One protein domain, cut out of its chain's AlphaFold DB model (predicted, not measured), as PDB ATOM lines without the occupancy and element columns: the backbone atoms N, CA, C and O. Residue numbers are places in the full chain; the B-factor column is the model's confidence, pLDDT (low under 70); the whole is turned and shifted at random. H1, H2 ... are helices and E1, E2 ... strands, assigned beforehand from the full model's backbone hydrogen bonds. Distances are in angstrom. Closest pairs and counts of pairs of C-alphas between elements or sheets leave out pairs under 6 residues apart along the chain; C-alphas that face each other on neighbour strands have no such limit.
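This is residues 225 to 352 of the 358 residues of the protein "Cobalamin synthesis G-like protein" of Paraburkholderia tropica (UniProt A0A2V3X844). A strongly twisted sheet of five strands stands in the middle of this domain and curls round one short helix, H6, while H1 and H2 cover its other face. H3 packs crosswise on H6, and H3, H4 and H5 only graze the sheet itself. The printed part has 128 residues with six named helices and five named strands, in the order E1 H1 E2 H2 E3 H3 H4 H5 H6 E4 E5, and its class is mixed, helices and strands. The sheet is mixed too, in the order E3 E2 E1 E5 E4. The whole is compact, with a radius of gyration of the C-alphas of 12.9 A, and its C-alphas span 37 by 30 by 22 A.

Start at the inner strand E1, residues 225 to 230. Beside it runs E2, residues 255 to 261, parallel at 37 degrees; look for N 228 and O 259, 2.8 A apart and within hydrogen-bond range. Next to E2 is the edge strand E3, residues 281 to 284, parallel at 40 degrees, with N 282 and O 258 at 2.8 A. On the other side of E1 find E5, residues 345 to 352, antiparallel at 165 degrees, with N 227 and O 348 at 2.9 A. E5 forms a hairpin with the other edge strand, E4, residues 335 to 342, antiparallel at 168 degrees, with N 347 and O 340 at 2.8 A. The sheet curls round H6, residues 322 to 329; the closest C-alphas of H6 and E1, those of Ala 326 and Gly 227, are 3.8 A apart. H1, residues 236 to 247, and H2, residues 268 to 276, lie on the same face of the sheet and H6 on the opposite face, and H1 and H2, the sheet E3 E2 E1 E5 E4 and H6 make three layers, with helices on both faces of a sheet. H1 touches H2 with residues 236 to 240 alone, at a steep tilt of 63 degrees; their closest C-alphas, Val 236 and Ala 269, are 4.8 A apart. H2 lies over E2 at a height over the sheet of 9.7 A and runs along the strands, at 12 degrees to E2 on the local plane. E1, H1, E2 and E2, H2, E3 are strand-helix-strand units, two parallel neighbour strands with a helix between, each with a right-handed crossover. H3, residues 286 to 298, touches H6 about perpendicular, at 80 degrees, with the C-alphas of Val 289 and Pro 324 closest at 5.6 A. H4, residues 302 to 305, and H3 touch only at the corner, where the C-alphas of Ala 297 and Ala 304 are closest at 5.6 A. H5, residues 310 to 316, touches no helix. In H1, H2, H3, H5 and H6 every O i to N i+4 pair is within hydrogen-bond range; H4 is too short for such a pair.

Find C-alpha 225 at (150.573, 92.930, 80.437), where E1 begins; it runs 16.5 A. H1 spans 16.2 A, E2 18.1 A, H2 12.1 A and E3 10.1 A. From C-alpha 286 at (153.859, 75.226, 76.433), H3 runs 18.6 A. H4, H5 and H6 are shorter. E4 spans 18.2 A, and E5 runs 22.1 A to C-alpha 352 at (154.871, 95.166, 84.589).

The two C-alphas farthest apart, those of Ala 276 and Ser 298, are 37.2 A apart, while the first and last printed C-alphas are 6.4 A apart. The printed part has no cut, and no link is long. The mean pLDDT of the printed part is 90.7; look for values under 70 at residues 297 to 307, a stretch that includes H4, whose mean is 49.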
ATOM      1  N   ALA A 225     150.584  94.021  81.400       97.94
ATOM      2  CA  ALA A 225     150.573  92.930  80.437       97.94
ATOM      3  C   ALA A 225     149.213  92.231  80.489       97.94
ATOM      4  O   ALA A 225     148.700  91.928  81.569       97.94
ATOM      5  N   ILE A 226     148.638  91.957  79.320       98.38
ATOM      6  CA  ILE A 226     147.399  91.191  79.195       98.38
ATOM      7  C   ILE A 226     147.738  89.795  78.709       98.38
ATOM      8  O   ILE A 226     148.362  89.642  77.668       98.38
ATOM      9  N   GLY A 227     147.266  88.769  79.405       98.25
ATOM     10  CA  GLY A 227     147.272  87.410  78.882       98.25
ATOM     11  C   GLY A 227     145.892  87.014  78.378       98.25
ATOM     12  O   GLY A 227     144.911  87.148  79.107       98.25
ATOM     13  N   ILE A 228     145.811  86.497  77.149       98.31
ATOM     14  CA  ILE A 228     144.560  86.091  76.505       98.31
ATOM     15  C   ILE A 228     144.614  84.616  76.115       98.31
ATOM     16  O   ILE A 228     145.535  84.137  75.455       98.31
ATOM     17  N   GLY A 229     143.573  83.884  76.495       96.56
ATOM     18  CA  GLY A 229     143.245  82.581  75.931       96.56
ATOM     19  C   GLY A 229     141.874  82.642  75.279       96.56
ATOM     20  O   GLY A 229     140.945  83.143  75.888       96.56
ATOM     21  N   CYS A 230     141.712  82.115  74.072       95.88
ATOM     22  CA  CYS A 230     140.408  82.063  73.409       95.88
ATOM     23  C   CYS A 230     140.113  80.677  72.826       95.88
ATOM     24  O   CYS A 230     141.018  79.837  72.699       95.88
ATOM     25  N   ARG A 231     138.840  80.425  72.511       93.94
ATOM     26  CA  ARG A 231     138.418  79.339  71.615       93.94
ATOM     27  C   ARG A 231     138.798  79.688  70.167       93.94
ATOM     28  O   ARG A 231     139.076  80.845  69.863       93.94
ATOM     29  N   GLN A 232     138.835  78.684  69.292       91.38
ATOM     30  CA  GLN A 232     138.991  78.919  67.851       91.38
ATOM     31  C   GLN A 232     137.766  79.651  67.299       91.38
ATOM     32  O   GLN A 232     136.649  79.380  67.737       91.38
ATOM     33  N   GLY A 233     137.987  80.548  66.339       91.69
ATOM     34  CA  GLY A 233     136.909  81.238  65.624       91.69
ATOM     35  C   GLY A 233     136.205  82.350  66.408       91.69
ATOM     36  O   GLY A 233     135.159  82.815  65.968       91.69
ATOM     37  N   VAL A 234     136.751  82.792  67.549       96.94
ATOM     38  CA  VAL A 234     136.251  84.009  68.211       96.94
ATOM     39  C   VAL A 234     136.440  85.225  67.301       96.94
ATOM     40  O   VAL A 234     137.405  85.305  66.543       96.94
ATOM     41  N   SER A 235     135.522  86.179  67.386       97.88
ATOM     42  CA  SER A 235     135.591  87.459  66.680       97.88
ATOM     43  C   SER A 235     136.468  88.475  67.419       97.88
ATOM     44  O   SER A 235     136.714  88.356  68.621       97.88
ATOM     45  N   VAL A 236     136.908  89.517  66.707       98.12
ATOM     46  CA  VAL A 236     137.638  90.651  67.305       98.12
ATOM     47  C   VAL A 236     136.782  91.344  68.366       98.12
ATOM     48  O   VAL A 236     137.269  91.590  69.464       98.12
ATOM     49  N   ALA A 237     135.489  91.544  68.096       97.81
ATOM     50  CA  ALA A 237     134.554  92.165  69.035       97.81
ATOM     51  C   ALA A 237     134.430  91.390  70.361       97.81
ATOM     52  O   ALA A 237     134.358  91.994  71.428       97.81
ATOM     53  N   GLN A 238     134.463  90.051  70.323       98.25
ATOM     54  CA  GLN A 238     134.478  89.233  71.545       98.25
ATOM     55  C   GLN A 238     135.765  89.431  72.352       98.25
ATOM     56  O   GLN A 238     135.725  89.476  73.582       98.25
ATOM     57  N   ILE A 239     136.910  89.569  71.675       98.31
ATOM     58  CA  ILE A 239     138.189  89.859  72.334       98.31
ATOM     59  C   ILE A 239     138.157  91.257  72.949       98.31
ATOM     60  O   ILE A 239     138.503  91.400  74.119       98.31
ATOM     61  N   GLU A 240     137.704  92.266  72.205       98.19
ATOM     62  CA  GLU A 240     137.565  93.639  72.696       98.19
ATOM     63  C   GLU A 240     136.665  93.698  73.928       98.19
ATOM     64  O   GLU A 240     137.083  94.219  74.958       98.19
ATOM     65  N   ALA A 241     135.476  93.092  73.872       97.88
ATOM     66  CA  ALA A 241     134.550  93.052  75.000       97.88
ATOM     67  C   ALA A 241     135.181  92.400  76.241       97.88
ATOM     68  O   ALA A 241     135.092  92.943  77.345       97.88
ATOM     69  N   ALA A 242     135.874  91.270  76.070       98.06
ATOM     70  CA  ALA A 242     136.540  90.580  77.173       98.06
ATOM     71  C   ALA A 242     137.714  91.387  77.747       98.06
ATOM     72  O   ALA A 242     137.902  91.421  78.965       98.06
ATOM     73  N   VAL A 243     138.493  92.058  76.894       98.12
ATOM     74  CA  VAL A 243     139.602  92.917  77.322       98.12
ATOM     75  C   VAL A 243     139.080  94.147  78.059       98.12
ATOM     76  O   VAL A 243     139.587  94.446  79.135       98.12
ATOM     77  N   GLN A 244     138.043  94.815  77.553       97.06
ATOM     78  CA  GLN A 244     137.422  95.958  78.230       97.06
ATOM     79  C   GLN A 244     136.825  95.553  79.585       97.06
ATOM     80  O   GLN A 244     137.062  96.224  80.590       97.06
ATOM     81  N   ALA A 245     136.138  94.409  79.652       95.50
ATOM     82  CA  ALA A 245     135.615  93.872  80.908       95.50
ATOM     83  C   ALA A 245     136.732  93.570  81.925       95.50
ATOM     84  O   ALA A 245     136.578  93.837  83.118       95.50
ATOM     85  N   ALA A 246     137.872  93.041  81.469       95.00
ATOM     86  CA  ALA A 246     139.021  92.793  82.331       95.00
ATOM     87  C   ALA A 246     139.728  94.090  82.761       95.00
ATOM     88  O   ALA A 246     140.131  94.214  83.918       95.00
ATOM     89  N   LEU A 247     139.868  95.069  81.873       94.44
ATOM     90  CA  LEU A 247     140.485  96.358  82.185       94.44
ATOM     91  C   LEU A 247     139.651  97.172  83.182       94.44
ATOM     92  O   LEU A 247     140.210  97.791  84.086       94.44
ATOM     93  N   GLY A 248     138.322  97.129  83.090       92.94
ATOM     94  CA  GLY A 248     137.451  97.901  83.973       92.94
ATOM     95  C   GLY A 248     137.787  99.394  83.912       92.94
ATOM     96  O   GLY A 248     137.611 100.028  82.880       92.94
ATOM     97  N   ALA A 249     138.283  99.958  85.016       87.06
ATOM     98  CA  ALA A 249     138.664 101.371  85.084       87.06
ATOM     99  C   ALA A 249     140.071 101.674  84.527       87.06
ATOM    100  O   ALA A 249     140.419 102.847  84.380       87.06
ATOM    101  N   TRP A 250     140.901 100.661  84.249       90.50
ATOM    102  CA  TRP A 250     142.221 100.890  83.664       90.50
ATOM    103  C   TRP A 250     142.096 101.230  82.176       90.50
ATOM    104  O   TRP A 250     141.463 100.482  81.432       90.50
ATOM    105  N   PRO A 251     142.720 102.318  81.698       91.38
ATOM    106  CA  PRO A 251     142.689 102.637  80.280       91.38
ATOM    107  C   PRO A 251     143.549 101.641  79.490       91.38
ATOM    108  O   PRO A 251     144.627 101.238  79.931       91.38
ATOM    109  N   LEU A 252     143.122 101.315  78.266       93.12
ATOM    110  CA  LEU A 252     143.885 100.451  77.351       93.12
ATOM    111  C   LEU A 252     145.304 100.992  77.087       93.12
ATOM    112  O   LEU A 252     146.235 100.217  76.902       93.12
ATOM    113  N   ALA A 253     145.495 102.312  77.173       93.12
ATOM    114  CA  ALA A 253     146.790 102.980  77.044       93.12
ATOM    115  C   ALA A 253     147.833 102.566  78.102       93.12
ATOM    116  O   ALA A 253     149.007 102.903  77.960       93.12
ATOM    117  N   HIS A 254     147.447 101.858  79.167       93.31
ATOM    118  CA  HIS A 254     148.385 101.282  80.138       93.31
ATOM    119  C   HIS A 254     148.942  99.925  79.698       93.31
ATOM    120  O   HIS A 254     149.954  99.468  80.232       93.31
ATOM    121  N   VAL A 255     148.317  99.279  78.715       96.44
ATOM    122  CA  VAL A 255     148.768  97.992  78.196       96.44
ATOM    123  C   VAL A 255     150.040  98.187  77.379       96.44
ATOM    124  O   VAL A 255     150.153  99.110  76.571       96.44
ATOM    125  N   ARG A 256     151.034  97.335  77.620       97.19
ATOM    126  CA  ARG A 256     152.313  97.325  76.891       97.19
ATOM    127  C   ARG A 256     152.504  96.072  76.057       97.19
ATOM    128  O   ARG A 256     153.289  96.097  75.117       97.19
ATOM    129  N   ALA A 257     151.810  94.988  76.391       97.25
ATOM    130  CA  ALA A 257     151.875  93.743  75.642       97.25
ATOM    131  C   ALA A 257     150.607  92.912  75.826       97.25
ATOM    132  O   ALA A 257     150.007  92.890  76.904       97.25
ATOM    133  N   VAL A 258     150.255  92.188  74.767       98.56
ATOM    134  CA  VAL A 258     149.285  91.095  74.791       98.56
ATOM    135  C   VAL A 258     150.055  89.789  74.661       98.56
ATOM    136  O   VAL A 258     150.987  89.683  73.870       98.56
ATOM    137  N   ALA A 259     149.682  88.787  75.441       98.50
ATOM    138  CA  ALA A 259     150.381  87.525  75.539       98.50
ATOM    139  C   ALA A 259     149.433  86.346  75.387       98.50
ATOM    140  O   ALA A 259     148.313  86.355  75.899       98.50
ATOM    141  N   THR A 260     149.889  85.297  74.720       98.50
ATOM    142  CA  THR A 260     149.136  84.053  74.581       98.50
ATOM    143  C   THR A 260     150.078  82.860  74.435       98.50
ATOM    144  O   THR A 260     151.299  83.011  74.392       98.50
ATOM    145  N   LEU A 261     149.507  81.659  74.375       97.62
ATOM    146  CA  LEU A 261     150.254  80.454  74.028       97.62
ATOM    147  C   LEU A 261     150.716  80.561  72.568       97.62
ATOM    148  O   LEU A 261     149.929  80.962  71.715       97.62
ATOM    149  N   ASP A 262     151.950  80.177  72.264       96.31
ATOM    150  CA  ASP A 262     152.538  80.182  70.918       96.31
ATOM    151  C   ASP A 262     151.598  79.624  69.833       96.31
ATOM    152  O   ASP A 262     151.361  80.280  68.817       96.31
ATOM    153  N   ALA A 263     150.935  78.500  70.111       93.31
ATOM    154  CA  ALA A 263     149.962  77.844  69.243       93.31
ATOM    155  C   ALA A 263     148.716  78.697  68.919       93.31
ATOM    156  O   ALA A 263     147.927  78.327  68.052       93.31
ATOM    157  N   LYS A 264     148.507  79.817  69.623       92.56
ATOM    158  CA  LYS A 264     147.408  80.776  69.428       92.56
ATOM    159  C   LYS A 264     147.846  82.103  68.818       92.56
ATOM    160  O   LYS A 264     146.996  82.931  68.508       92.56
ATOM    161  N   THR A 265     149.141  82.318  68.601       94.38
ATOM    162  CA  THR A 265     149.645  83.569  68.003       94.38
ATOM    163  C   THR A 265     149.146  83.793  66.574       94.38
ATOM    164  O   THR A 265     149.030  84.936  66.136       94.38
ATOM    165  N   ALA A 266     148.800  82.715  65.863       93.75
ATOM    166  CA  ALA A 266     148.242  82.760  64.516       93.75
ATOM    167  C   ALA A 266     146.714  82.964  64.467       93.75
ATOM    168  O   ALA A 266     146.173  83.095  63.371       93.75
ATOM    169  N   GLU A 267     146.010  83.008  65.608       95.38
ATOM    170  CA  GLU A 267     144.553  83.212  65.631       95.38
ATOM    171  C   GLU A 267     144.200  84.590  65.023       95.38
ATOM    172  O   GLU A 267     144.637  85.623  65.552       95.38
ATOM    173  N   PRO A 268     143.410  84.645  63.929       96.94
ATOM    174  CA  PRO A 268     143.202  85.877  63.164       96.94
ATOM    175  C   PRO A 268     142.650  87.033  63.999       96.94
ATOM    176  O   PRO A 268     143.128  88.161  63.887       96.94
ATOM    177  N   ALA A 269     141.689  86.749  64.882       97.19
ATOM    178  CA  ALA A 269     141.062  87.769  65.713       97.19
ATOM    179  C   ALA A 269     142.023  88.365  66.755       97.19
ATOM    180  O   ALA A 269     141.985  89.569  66.996       97.19
ATOM    181  N   LEU A 270     142.933  87.562  67.326       97.19
ATOM    182  CA  LEU A 270     143.959  88.064  68.249       97.19
ATOM    183  C   LEU A 270     144.942  88.990  67.534       97.19
ATOM    184  O   LEU A 270     145.268  90.059  68.050       97.19
ATOM    185  N   ARG A 271     145.388  88.604  66.333       97.88
ATOM    186  CA  ARG A 271     146.285  89.432  65.516       97.88
ATOM    187  C   ARG A 271     145.621  90.740  65.101       97.88
ATOM    188  O   ARG A 271     146.252  91.786  65.209       97.88
ATOM    189  N   ALA A 272     144.362  90.680  64.671       98.06
ATOM    190  CA  ALA A 272     143.595  91.856  64.277       98.06
ATOM    191  C   ALA A 272     143.376  92.819  65.454       98.06
ATOM    192  O   ALA A 272     143.645  94.006  65.305       98.06
ATOM    193  N   PHE A 273     142.996  92.311  66.634       98.31
ATOM    194  CA  PHE A 273     142.895  93.113  67.859       98.31
ATOM    195  C   PHE A 273     144.221  93.816  68.191       98.31
ATOM    196  O   PHE A 273     144.264  95.027  68.392       98.31
ATOM    197  N   CYS A 274     145.329  93.069  68.204       98.00
ATOM    198  CA  CYS A 274     146.640  93.635  68.526       98.00
ATOM    199  C   CYS A 274     147.073  94.698  67.504       98.00
ATOM    200  O   CYS A 274     147.557  95.757  67.896       98.00
ATOM    201  N   ALA A 275     146.850  94.449  66.210       97.88
ATOM    202  CA  ALA A 275     147.159  95.398  65.146       97.88
ATOM    203  C   ALA A 275     146.318  96.681  65.247       97.88
ATOM    204  O   ALA A 275     146.874  97.772  65.157       97.88
ATOM    205  N   ALA A 276     145.009  96.560  65.497       97.44
ATOM    206  CA  ALA A 276     144.096  97.697  65.630       97.44
ATOM    207  C   ALA A 276     144.473  98.638  66.788       97.44
ATOM    208  O   ALA A 276     144.241  99.842  66.710       97.44
ATOM    209  N   HIS A 277     145.088  98.100  67.845       96.81
ATOM    210  CA  HIS A 277     145.501  98.866  69.024       96.81
ATOM    211  C   HIS A 277     147.008  99.144  69.104       96.81
ATOM    212  O   HIS A 277     147.466  99.702  70.100       96.81
ATOM    213  N   GLY A 278     147.793  98.755  68.091       97.25
ATOM    214  CA  GLY A 278     149.250  98.935  68.093       97.25
ATOM    215  C   GLY A 278     149.968  98.193  69.229       97.25
ATOM    216  O   GLY A 278     151.011  98.642  69.699       97.25
ATOM    217  N   LEU A 279     149.404  97.077  69.702       97.38
ATOM    218  CA  LEU A 279     149.943  96.299  70.817       97.38
ATOM    219  C   LEU A 279     150.801  95.133  70.308       97.38
ATOM    220  O   LEU A 279     150.374  94.404  69.411       97.38
ATOM    221  N   PRO A 280     151.986  94.882  70.892       97.69
ATOM    222  CA  PRO A 280     152.772  93.711  70.535       97.69
ATOM    223  C   PRO A 280     152.104  92.437  71.066       97.69
ATOM    224  O   PRO A 280     151.736  92.361  72.243       97.69
ATOM    225  N   LEU A 281     151.999  91.423  70.204       98.25
ATOM    226  CA  LEU A 281     151.536  90.082  70.558       98.25
ATOM    227  C   LEU A 281     152.737  89.170  70.835       98.25
ATOM    228  O   LEU A 281     153.553  88.925  69.950       98.25
ATOM    229  N   ARG A 282     152.831  88.646  72.058       98.25
ATOM    230  CA  ARG A 282     153.882  87.720  72.499       98.25
ATOM    231  C   ARG A 282     153.324  86.303  72.621       98.25
ATOM    232  O   ARG A 282     152.311  86.083  73.284       98.25
ATOM    233  N   GLY A 283     153.990  85.346  71.981       97.81
ATOM    234  CA  GLY A 283     153.720  83.919  72.136       97.81
ATOM    235  C   GLY A 283     154.692  83.284  73.117       97.81
ATOM    236  O   GLY A 283     155.888  83.547  73.033       97.81
ATOM    237  N   PHE A 284     154.188  82.437  74.006       98.06
ATOM    238  CA  PHE A 284     155.012  81.646  74.918       98.06
ATOM    239  C   PHE A 284     154.804  80.162  74.678       98.06
ATOM    240  O   PHE A 284     153.676  79.731  74.432       98.06
ATOM    241  N   THR A 285     155.877  79.380  74.772       97.62
ATOM    242  CA  THR A 285     155.791  77.935  74.569       97.62
ATOM    243  C   THR A 285     155.011  77.273  75.697       97.62
ATOM    244  O   THR A 285     154.875  77.802  76.808       97.62
ATOM    245  N   ARG A 286     154.517  76.065  75.426       96.56
ATOM    246  CA  ARG A 286     153.859  75.226  76.433       96.56
ATOM    247  C   ARG A 286     154.717  75.070  77.690       96.56
ATOM    248  O   ARG A 286     154.192  75.164  78.796       96.56
ATOM    249  N   GLU A 287     156.016  74.856  77.530       96.00
ATOM    250  CA  GLU A 287     156.967  74.607  78.616       96.00
ATOM    251  C   GLU A 287     157.127  75.852  79.492       96.00
ATOM    252  O   GLU A 287     157.070  75.751  80.718       96.00
ATOM    253  N   GLN A 288     157.236  77.035  78.879       96.31
ATOM    254  CA  GLN A 288     157.286  78.312  79.598       96.31
ATOM    255  C   GLN A 288     155.998  78.546  80.398       96.31
ATOM    256  O   GLN A 288     156.043  78.896  81.579       96.31
ATOM    257  N   VAL A 289     154.842  78.291  79.777       96.12
ATOM    258  CA  VAL A 289     153.525  78.420  80.414       96.12
ATOM    259  C   VAL A 289     153.376  77.454  81.592       96.12
ATOM    260  O   VAL A 289     152.905  77.853  82.659       96.12
ATOM    261  N   GLN A 290     153.803  76.197  81.440       93.81
ATOM    262  CA  GLN A 290     153.784  75.209  82.523       93.81
ATOM    263  C   GLN A 290     154.725  75.589  83.666       93.81
ATOM    264  O   GLN A 290     154.334  75.476  84.828       93.81
ATOM    265  N   ALA A 291     155.942  76.042  83.360       93.00
ATOM    266  CA  ALA A 291     156.906  76.470  84.368       93.00
ATOM    267  C   ALA A 291     156.355  77.638  85.198       93.00
ATOM    268  O   ALA A 291     156.347  77.561  86.427       93.00
ATOM    269  N   MET A 292     155.795  78.660  84.539       92.88
ATOM    270  CA  MET A 292     155.170  79.800  85.215       92.88
ATOM    271  C   MET A 292     153.974  79.374  86.077       92.88
ATOM    272  O   MET A 292     153.840  79.816  87.216       92.88
ATOM    273  N   ALA A 293     153.116  78.482  85.571       87.38
ATOM    274  CA  ALA A 293     151.977  77.979  86.336       87.38
ATOM    275  C   ALA A 293     152.410  77.201  87.595       87.38
ATOM    276  O   ALA A 293     151.799  77.359  88.649       87.38
ATOM    277  N   ARG A 294     153.485  76.402  87.516       86.31
ATOM    278  CA  ARG A 294     154.047  75.689  88.680       86.31
ATOM    279  C   ARG A 294     154.635  76.653  89.709       86.31
ATOM    280  O   ARG A 294     154.349  76.508  90.891       86.31
ATOM    281  N   GLN A 295     155.398  77.653  89.261       82.31
ATOM    282  CA  GLN A 295     155.962  78.689  90.135       82.31
ATOM    283  C   GLN A 295     154.865  79.454  90.888       82.31
ATOM    284  O   GLN A 295     154.990  79.717  92.081       82.31
ATOM    285  N   ALA A 296     153.763  79.769  90.200       73.38
ATOM    286  CA  ALA A 296     152.610  80.443  90.789       73.38
ATOM    287  C   ALA A 296     151.873  79.603  91.841       73.38
ATOM    288  O   ALA A 296     151.272  80.167  92.744       73.38
ATOM    289  N   ALA A 297     151.894  78.274  91.704       69.12
ATOM    290  CA  ALA A 297     151.269  77.357  92.654       69.12
ATOM    291  C   ALA A 297     152.144  77.099  93.893       69.12
ATOM    292  O   ALA A 297     151.619  76.761  94.950       69.12
ATOM    293  N   SER A 298     153.472  77.230  93.765       59.28
ATOM    294  CA  SER A 298     154.411  77.088  94.886       59.28
ATOM    295  C   SER A 298     154.573  78.368  95.703       59.28
ATOM    296  O   SER A 298     154.805  78.304  96.909       59.28
ATOM    297  N   ALA A 299     154.468  79.532  95.061       57.25
ATOM    298  CA  ALA A 299     154.314  80.789  95.772       57.25
ATOM    299  C   ALA A 299     152.889  80.831  96.340       57.25
ATOM    300  O   ALA A 299     151.955  80.376  95.687       57.25
ATOM    301  N   SER A 300     152.674  81.388  97.530       50.50
ATOM    302  CA  SER A 300     151.328  81.646  98.068       50.50
ATOM    303  C   SER A 300     150.615  82.786  97.312       50.50
ATOM    304  O   SER A 300     149.974  83.638  97.926       50.50
ATOM    305  N   ASP A 301     150.797  82.832  95.995       49.22
ATOM    306  CA  ASP A 301     150.285  83.822  95.070       49.22
ATOM    307  C   ASP A 301     148.903  83.398  94.576       49.22
ATOM    308  O   ASP A 301     148.572  82.223  94.409       49.22
ATOM    309  N   SER A 302     148.079  84.402  94.310       49.22
ATOM    310  CA  SER A 302     146.639  84.348  94.038       49.22
ATOM    311  C   SER A 302     146.221  83.522  92.809       49.22
ATOM    312  O   SER A 302     145.039  83.472  92.486       49.22
ATOM    313  N   MET A 303     147.162  82.877  92.109       49.75
ATOM    314  CA  MET A 303     146.869  81.922  91.035       49.75
ATOM    315  C   MET A 303     146.269  80.613  91.549       49.75
ATOM    316  O   MET A 303     145.558  79.948  90.800       49.75
ATOM    317  N   ALA A 304     146.527  80.245  92.809       46.81
ATOM    318  CA  ALA A 304     145.970  79.028  93.401       46.81
ATOM    319  C   ALA A 304     144.429  79.043  93.491       46.81
ATOM    320  O   ALA A 304     143.814  77.979  93.544       46.81
ATOM    321  N   ASP A 305     143.806  80.227  93.460       50.41
ATOM    322  CA  ASP A 305     142.351  80.379  93.569       50.41
ATOM    323  C   ASP A 305     141.623  80.244  92.210       50.41
ATOM    324  O   ASP A 305     140.398  80.097  92.171       50.41
ATOM    325  N   SER A 306     142.348  80.244  91.083       62.78
ATOM    326  CA  SER A 306     141.770  80.072  89.745       62.78
ATOM    327  C   SER A 306     141.721  78.596  89.342       62.78
ATOM    328  O   SER A 306     142.745  77.946  89.132       62.78
ATOM    329  N   ALA A 307     140.509  78.060  89.159       67.56
ATOM    330  CA  ALA A 307     140.321  76.677  88.725       67.56
ATOM    331  C   ALA A 307     140.980  76.401  87.348       67.56
ATOM    332  O   ALA A 307     140.803  77.199  86.408       67.56
ATOM    333  N   PRO A 308     141.676  75.252  87.182       77.81
ATOM    334  CA  PRO A 308     142.273  74.861  85.910       77.81
ATOM    335  C   PRO A 308     141.266  74.875  84.753       77.81
ATOM    336  O   PRO A 308     140.097  74.513  84.880       77.81
ATOM    337  N   SER A 309     141.718  75.284  83.573       82.38
ATOM    338  CA  SER A 309     140.950  75.232  82.336       82.38
ATOM    339  C   SER A 309     141.009  73.829  81.734       82.38
ATOM    340  O   SER A 309     142.016  73.444  81.144       82.38
ATOM    341  N   ALA A 310     139.887  73.105  81.790       82.06
ATOM    342  CA  ALA A 310     139.737  71.806  81.129       82.06
ATOM    343  C   ALA A 310     140.069  71.868  79.624       82.06
ATOM    344  O   ALA A 310     140.747  70.990  79.101       82.06
ATOM    345  N   ALA A 311     139.668  72.943  78.935       84.06
ATOM    346  CA  ALA A 311     139.968  73.132  77.515       84.06
ATOM    347  C   ALA A 311     141.471  73.334  77.241       84.06
ATOM    348  O   ALA A 311     141.987  72.832  76.244       84.06
ATOM    349  N   ALA A 312     142.181  74.062  78.111       83.56
ATOM    350  CA  ALA A 312     143.623  74.250  77.970       83.56
ATOM    351  C   ALA A 312     144.397  72.965  78.291       83.56
ATOM    352  O   ALA A 312     145.348  72.635  77.581       83.56
ATOM    353  N   LEU A 313     143.946  72.208  79.296       88.50
ATOM    354  CA  LEU A 313     144.511  70.906  79.644       88.50
ATOM    355  C   LEU A 313     144.331  69.910  78.499       88.50
ATOM    356  O   LEU A 313     145.311  69.331  78.046       88.50
ATOM    357  N   ALA A 314     143.111  69.774  77.977       86.69
ATOM    358  CA  ALA A 314     142.806  68.823  76.911       86.69
ATOM    359  C   ALA A 314     143.563  69.127  75.609       86.69
ATOM    360  O   ALA A 314     144.042  68.213  74.947       86.69
ATOM    361  N   ARG A 315     143.681  70.406  75.228       87.94
ATOM    362  CA  ARG A 315     144.261  70.789  73.930       87.94
ATOM    363  C   ARG A 315     145.765  71.041  73.973       87.94
ATOM    364  O   ARG A 315     146.447  70.838  72.974       87.94
ATOM    365  N   PHE A 316     146.278  71.531  75.096       88.12
ATOM    366  CA  PHE A 316     147.660  72.000  75.199       88.12
ATOM    367  C   PHE A 316     148.417  71.421  76.392       88.12
ATOM    368  O   PHE A 316     149.592  71.738  76.542       88.12
ATOM    369  N   GLY A 317     147.789  70.608  77.245       88.88
ATOM    370  CA  GLY A 317     148.442  70.043  78.427       88.88
ATOM    371  C   GLY A 317     148.855  71.094  79.462       88.88
ATOM    372  O   GLY A 317     149.799  70.866  80.214       88.88
ATOM    373  N   VAL A 318     148.203  72.262  79.491       89.19
ATOM    374  CA  VAL A 318     148.500  73.344  80.450       89.19
ATOM    375  C   VAL A 318     147.276  73.669  81.306       89.19
ATOM    376  O   VAL A 318     146.161  73.647  80.784       89.19
ATOM    377  N   PRO A 319     147.441  74.012  82.598       86.06
ATOM    378  CA  PRO A 319     146.312  74.294  83.488       86.06
ATOM    379  C   PRO A 319     145.552  75.567  83.096       86.06
ATOM    380  O   PRO A 319     144.400  75.737  83.467       86.06
ATOM    381  N   GLY A 320     146.156  76.461  82.320       91.38
ATOM    382  CA  GLY A 320     145.532  77.689  81.844       91.38
ATOM    383  C   GLY A 320     146.468  78.443  80.909       91.38
ATOM    384  O   GLY A 320     147.656  78.144  80.848       91.38
ATOM    385  N   VAL A 321     145.920  79.404  80.163       95.31
ATOM    386  CA  VAL A 321     146.695  80.220  79.212       95.31
ATOM    387  C   VAL A 321     146.801  81.664  79.693       95.31
ATOM    388  O   VAL A 321     147.910  82.155  79.859       95.31
ATOM    389  N   CYS A 322     145.672  82.336  79.951       96.50
ATOM    390  CA  CYS A 322     145.648  83.780  80.208       96.50
ATOM    391  C   CYS A 322     146.548  84.211  81.377       96.50
ATOM    392  O   CYS A 322     147.398  85.069  81.199       96.50
ATOM    393  N   GLU A 323     146.423  83.601  82.551       95.38
ATOM    394  CA  GLU A 323     147.187  83.997  83.740       95.38
ATOM    395  C   GLU A 323     148.702  83.768  83.607       95.38
ATOM    396  O   GLU A 323     149.449  84.738  83.758       95.38
ATOM    397  N   PRO A 324     149.200  82.559  83.266       95.50
ATOM    398  CA  PRO A 324     150.639  82.360  83.114       95.50
ATOM    399  C   PRO A 324     151.221  83.196  81.969       95.50
ATOM    400  O   PRO A 324     152.320  83.720  82.116       95.50
ATOM    401  N   CYS A 325     150.493  83.401  80.864       97.75
ATOM    402  CA  CYS A 325     150.969  84.259  79.773       97.75
ATOM    403  C   CYS A 325     151.024  85.740  80.175       97.75
ATOM    404  O   CYS A 325     151.975  86.424  79.801       97.75
ATOM    405  N   ALA A 326     150.050  86.236  80.952       97.00
ATOM    406  CA  ALA A 326     150.079  87.602  81.479       97.00
ATOM    407  C   ALA A 326     151.327  87.817  82.344       97.00
ATOM    408  O   ALA A 326     152.059  88.784  82.148       97.00
ATOM    409  N   ARG A 327     151.605  86.875  83.255       95.56
ATOM    410  CA  ARG A 327     152.783  86.924  84.129       95.56
ATOM    411  C   ARG A 327     154.091  86.811  83.357       95.56
ATOM    412  O   ARG A 327     155.009  87.565  83.643       95.56
ATOM    413  N   LEU A 328     154.175  85.918  82.371       96.94
ATOM    414  CA  LEU A 328     155.359  85.788  81.513       96.94
ATOM    415  C   LEU A 328     155.650  87.081  80.745       96.94
ATOM    416  O   LEU A 328     156.797  87.500  80.676       96.94
ATOM    417  N   ALA A 329     154.629  87.757  80.214       97.00
ATOM    418  CA  ALA A 329     154.822  89.044  79.546       97.00
ATOM    419  C   ALA A 329     155.145  90.207  80.494       97.00
ATOM    420  O   ALA A 329     155.594  91.249  80.015       97.00
ATOM    421  N   ALA A 330     154.930  90.023  81.795       95.38
ATOM    422  CA  ALA A 330     155.302  90.947  82.857       95.38
ATOM    423  C   ALA A 330     156.534  90.483  83.655       95.38
ATOM    424  O   ALA A 330     156.712  90.917  84.791       95.38
ATOM    425  N   ASP A 331     157.341  89.569  83.106       93.62
ATOM    426  CA  ASP A 331     158.569  89.057  83.728       93.62
ATOM    427  C   ASP A 331     158.361  88.527  85.164       93.62
ATOM    428  O   ASP A 331     159.164  88.738  86.067       93.62
ATOM    429  N   GLY A 332     157.240  87.830  85.382       90.31
ATOM    430  CA  GLY A 332     156.853  87.259  86.677       90.31
ATOM    431  C   GLY A 332     156.006  88.180  87.558       90.31
ATOM    432  O   GLY A 332     155.635  87.775  88.664       90.31
ATOM    433  N   GLY A 333     155.654  89.369  87.060       89.62
ATOM    434  CA  GLY A 333     154.840  90.368  87.747       89.62
ATOM    435  C   GLY A 333     153.537  89.836  88.357       89.62
ATOM    436  O   GLY A 333     152.973  88.817  87.938       89.62
ATOM    437  N   ALA A 334     153.057  90.541  89.383       88.88
ATOM    438  CA  ALA A 334     151.867  90.157  90.133       88.88
ATOM    439  C   ALA A 334     150.598  90.266  89.274       88.88
ATOM    440  O   ALA A 334     150.421  91.237  88.531       88.88
ATOM    441  N   LEU A 335     149.690  89.296  89.410       90.56
ATOM    442  CA  LEU A 335     148.365  89.384  88.798       90.56
ATOM    443  C   LEU A 335     147.542  90.457  89.512       90.56
ATOM    444  O   LEU A 335     147.217  90.330  90.688       90.56
ATOM    445  N   LEU A 336     147.173  91.497  88.773       90.56
ATOM    446  CA  LEU A 336     146.242  92.531  89.231       90.56
ATOM    447  C   LEU A 336     144.792  92.087  89.058       90.56
ATOM    448  O   LEU A 336     143.905  92.507  89.798       90.56
ATOM    449  N   ARG A 337     144.558  91.223  88.065       90.31
ATOM    450  CA  ARG A 337     143.287  90.546  87.854       90.31
ATOM    451  C   ARG A 337     143.544  89.112  87.414       90.31
ATOM    452  O   ARG A 337     144.237  88.885  86.421       90.31
ATOM    453  N   GLY A 338     142.949  88.173  88.144       89.38
ATOM    454  CA  GLY A 338     142.886  86.768  87.752       89.38
ATOM    455  C   GLY A 338     142.010  86.548  86.516       89.38
ATOM    456  O   GLY A 338     141.515  87.483  85.888       89.38
ATOM    457  N   LYS A 339     141.812  85.287  86.157       92.81
ATOM    458  CA  LYS A 339     141.055  84.870  84.978       92.81
ATOM    459  C   LYS A 339     139.623  85.420  84.980       92.81
ATOM    460  O   LYS A 339     138.768  84.970  85.738       92.81
ATOM    461  N   LEU A 340     139.337  86.307  84.036       93.19
ATOM    462  CA  LEU A 340     137.986  86.676  83.623       93.19
ATOM    463  C   LEU A 340     137.624  85.882  82.371       93.19
ATOM    464  O   LEU A 340     138.391  85.890  81.413       93.19
ATOM    465  N   ALA A 341     136.483  85.194  82.367       94.38
ATOM    466  CA  ALA A 341     135.979  84.465  81.205       94.38
ATOM    467  C   ALA A 341     134.720  85.149  80.659       94.38
ATOM    468  O   ALA A 341     133.763  85.336  81.405       94.38
ATOM    469  N   LEU A 342     134.722  85.487  79.370       94.81
ATOM    470  CA  LEU A 342     133.602  86.107  78.665       94.81
ATOM    471  C   LEU A 342     133.547  85.582  77.225       94.81
ATOM    472  O   LEU A 342     134.539  85.651  76.506       94.81
ATOM    473  N   ASP A 343     132.409  85.011  76.825       93.50
ATOM    474  CA  ASP A 343     132.096  84.606  75.444       93.50
ATOM    475  C   ASP A 343     133.191  83.814  74.712       93.50
ATOM    476  O   ASP A 343     133.509  84.037  73.546       93.50
ATOM    477  N   GLY A 344     133.784  82.838  75.406       93.31
ATOM    478  CA  GLY A 344     134.831  81.982  74.839       93.31
ATOM    479  C   GLY A 344     136.232  82.605  74.828       93.31
ATOM    480  O   GLY A 344     137.170  81.955  74.360       93.31
ATOM    481  N   VAL A 345     136.391  83.802  75.391       97.31
ATOM    482  CA  VAL A 345     137.665  84.478  75.652       97.31
ATOM    483  C   VAL A 345     137.930  84.497  77.160       97.31
ATOM    484  O   VAL A 345     137.030  84.640  77.980       97.31
ATOM    485  N   THR A 346     139.185  84.308  77.548       96.94
ATOM    486  CA  THR A 346     139.672  84.419  78.921       96.94
ATOM    487  C   THR A 346     140.802  85.427  78.969       96.94
ATOM    488  O   THR A 346     141.733  85.310  78.171       96.94
ATOM    489  N   VAL A 347     140.738  86.373  79.897       97.81
ATOM    490  CA  VAL A 347     141.693  87.476  80.026       97.81
ATOM    491  C   VAL A 347     142.206  87.549  81.463       97.81
ATOM    492  O   VAL A 347     141.445  87.348  82.405       97.81
ATOM    493  N   ALA A 348     143.496  87.826  81.629       96.69
ATOM    494  CA  ALA A 348     144.125  88.123  82.915       96.69
ATOM    495  C   ALA A 348     145.071  89.324  82.767       96.69
ATOM    496  O   ALA A 348     145.595  89.561  81.676       96.69
ATOM    497  N   LEU A 349     145.293  90.062  83.858       96.69
ATOM    498  CA  LEU A 349     146.137  91.261  83.883       96.69
ATOM    499  C   LEU A 349     147.283  91.085  84.878       96.69
ATOM    500  O   LEU A 349     147.035  90.744  86.037       96.69
ATOM    501  N   ALA A 350     148.508  91.389  84.456       95.50
ATOM    502  CA  ALA A 350     149.686  91.425  85.318       95.50
ATOM    503  C   ALA A 350     150.348  92.810  85.306       95.50
ATOM    504  O   ALA A 350     150.357  93.493  84.278       95.50
ATOM    505  N   ALA A 351     150.901  93.216  86.449       94.12
ATOM    506  CA  ALA A 351     151.681  94.441  86.579       94.12
ATOM    507  C   ALA A 351     153.086  94.239  86.006       94.12
ATOM    508  O   ALA A 351     153.807  93.349  86.449       94.12
ATOM    509  N   ILE A 352     153.491  95.091  85.068       93.38
ATOM    510  CA  ILE A 352     154.871  95.166  84.589       93.38
ATOM    511  C   ILE A 352     155.639  96.043  85.573       93.38
ATOM    512  O   ILE A 352     155.267  97.199  85.796       93.38
TER     513      ILE A 352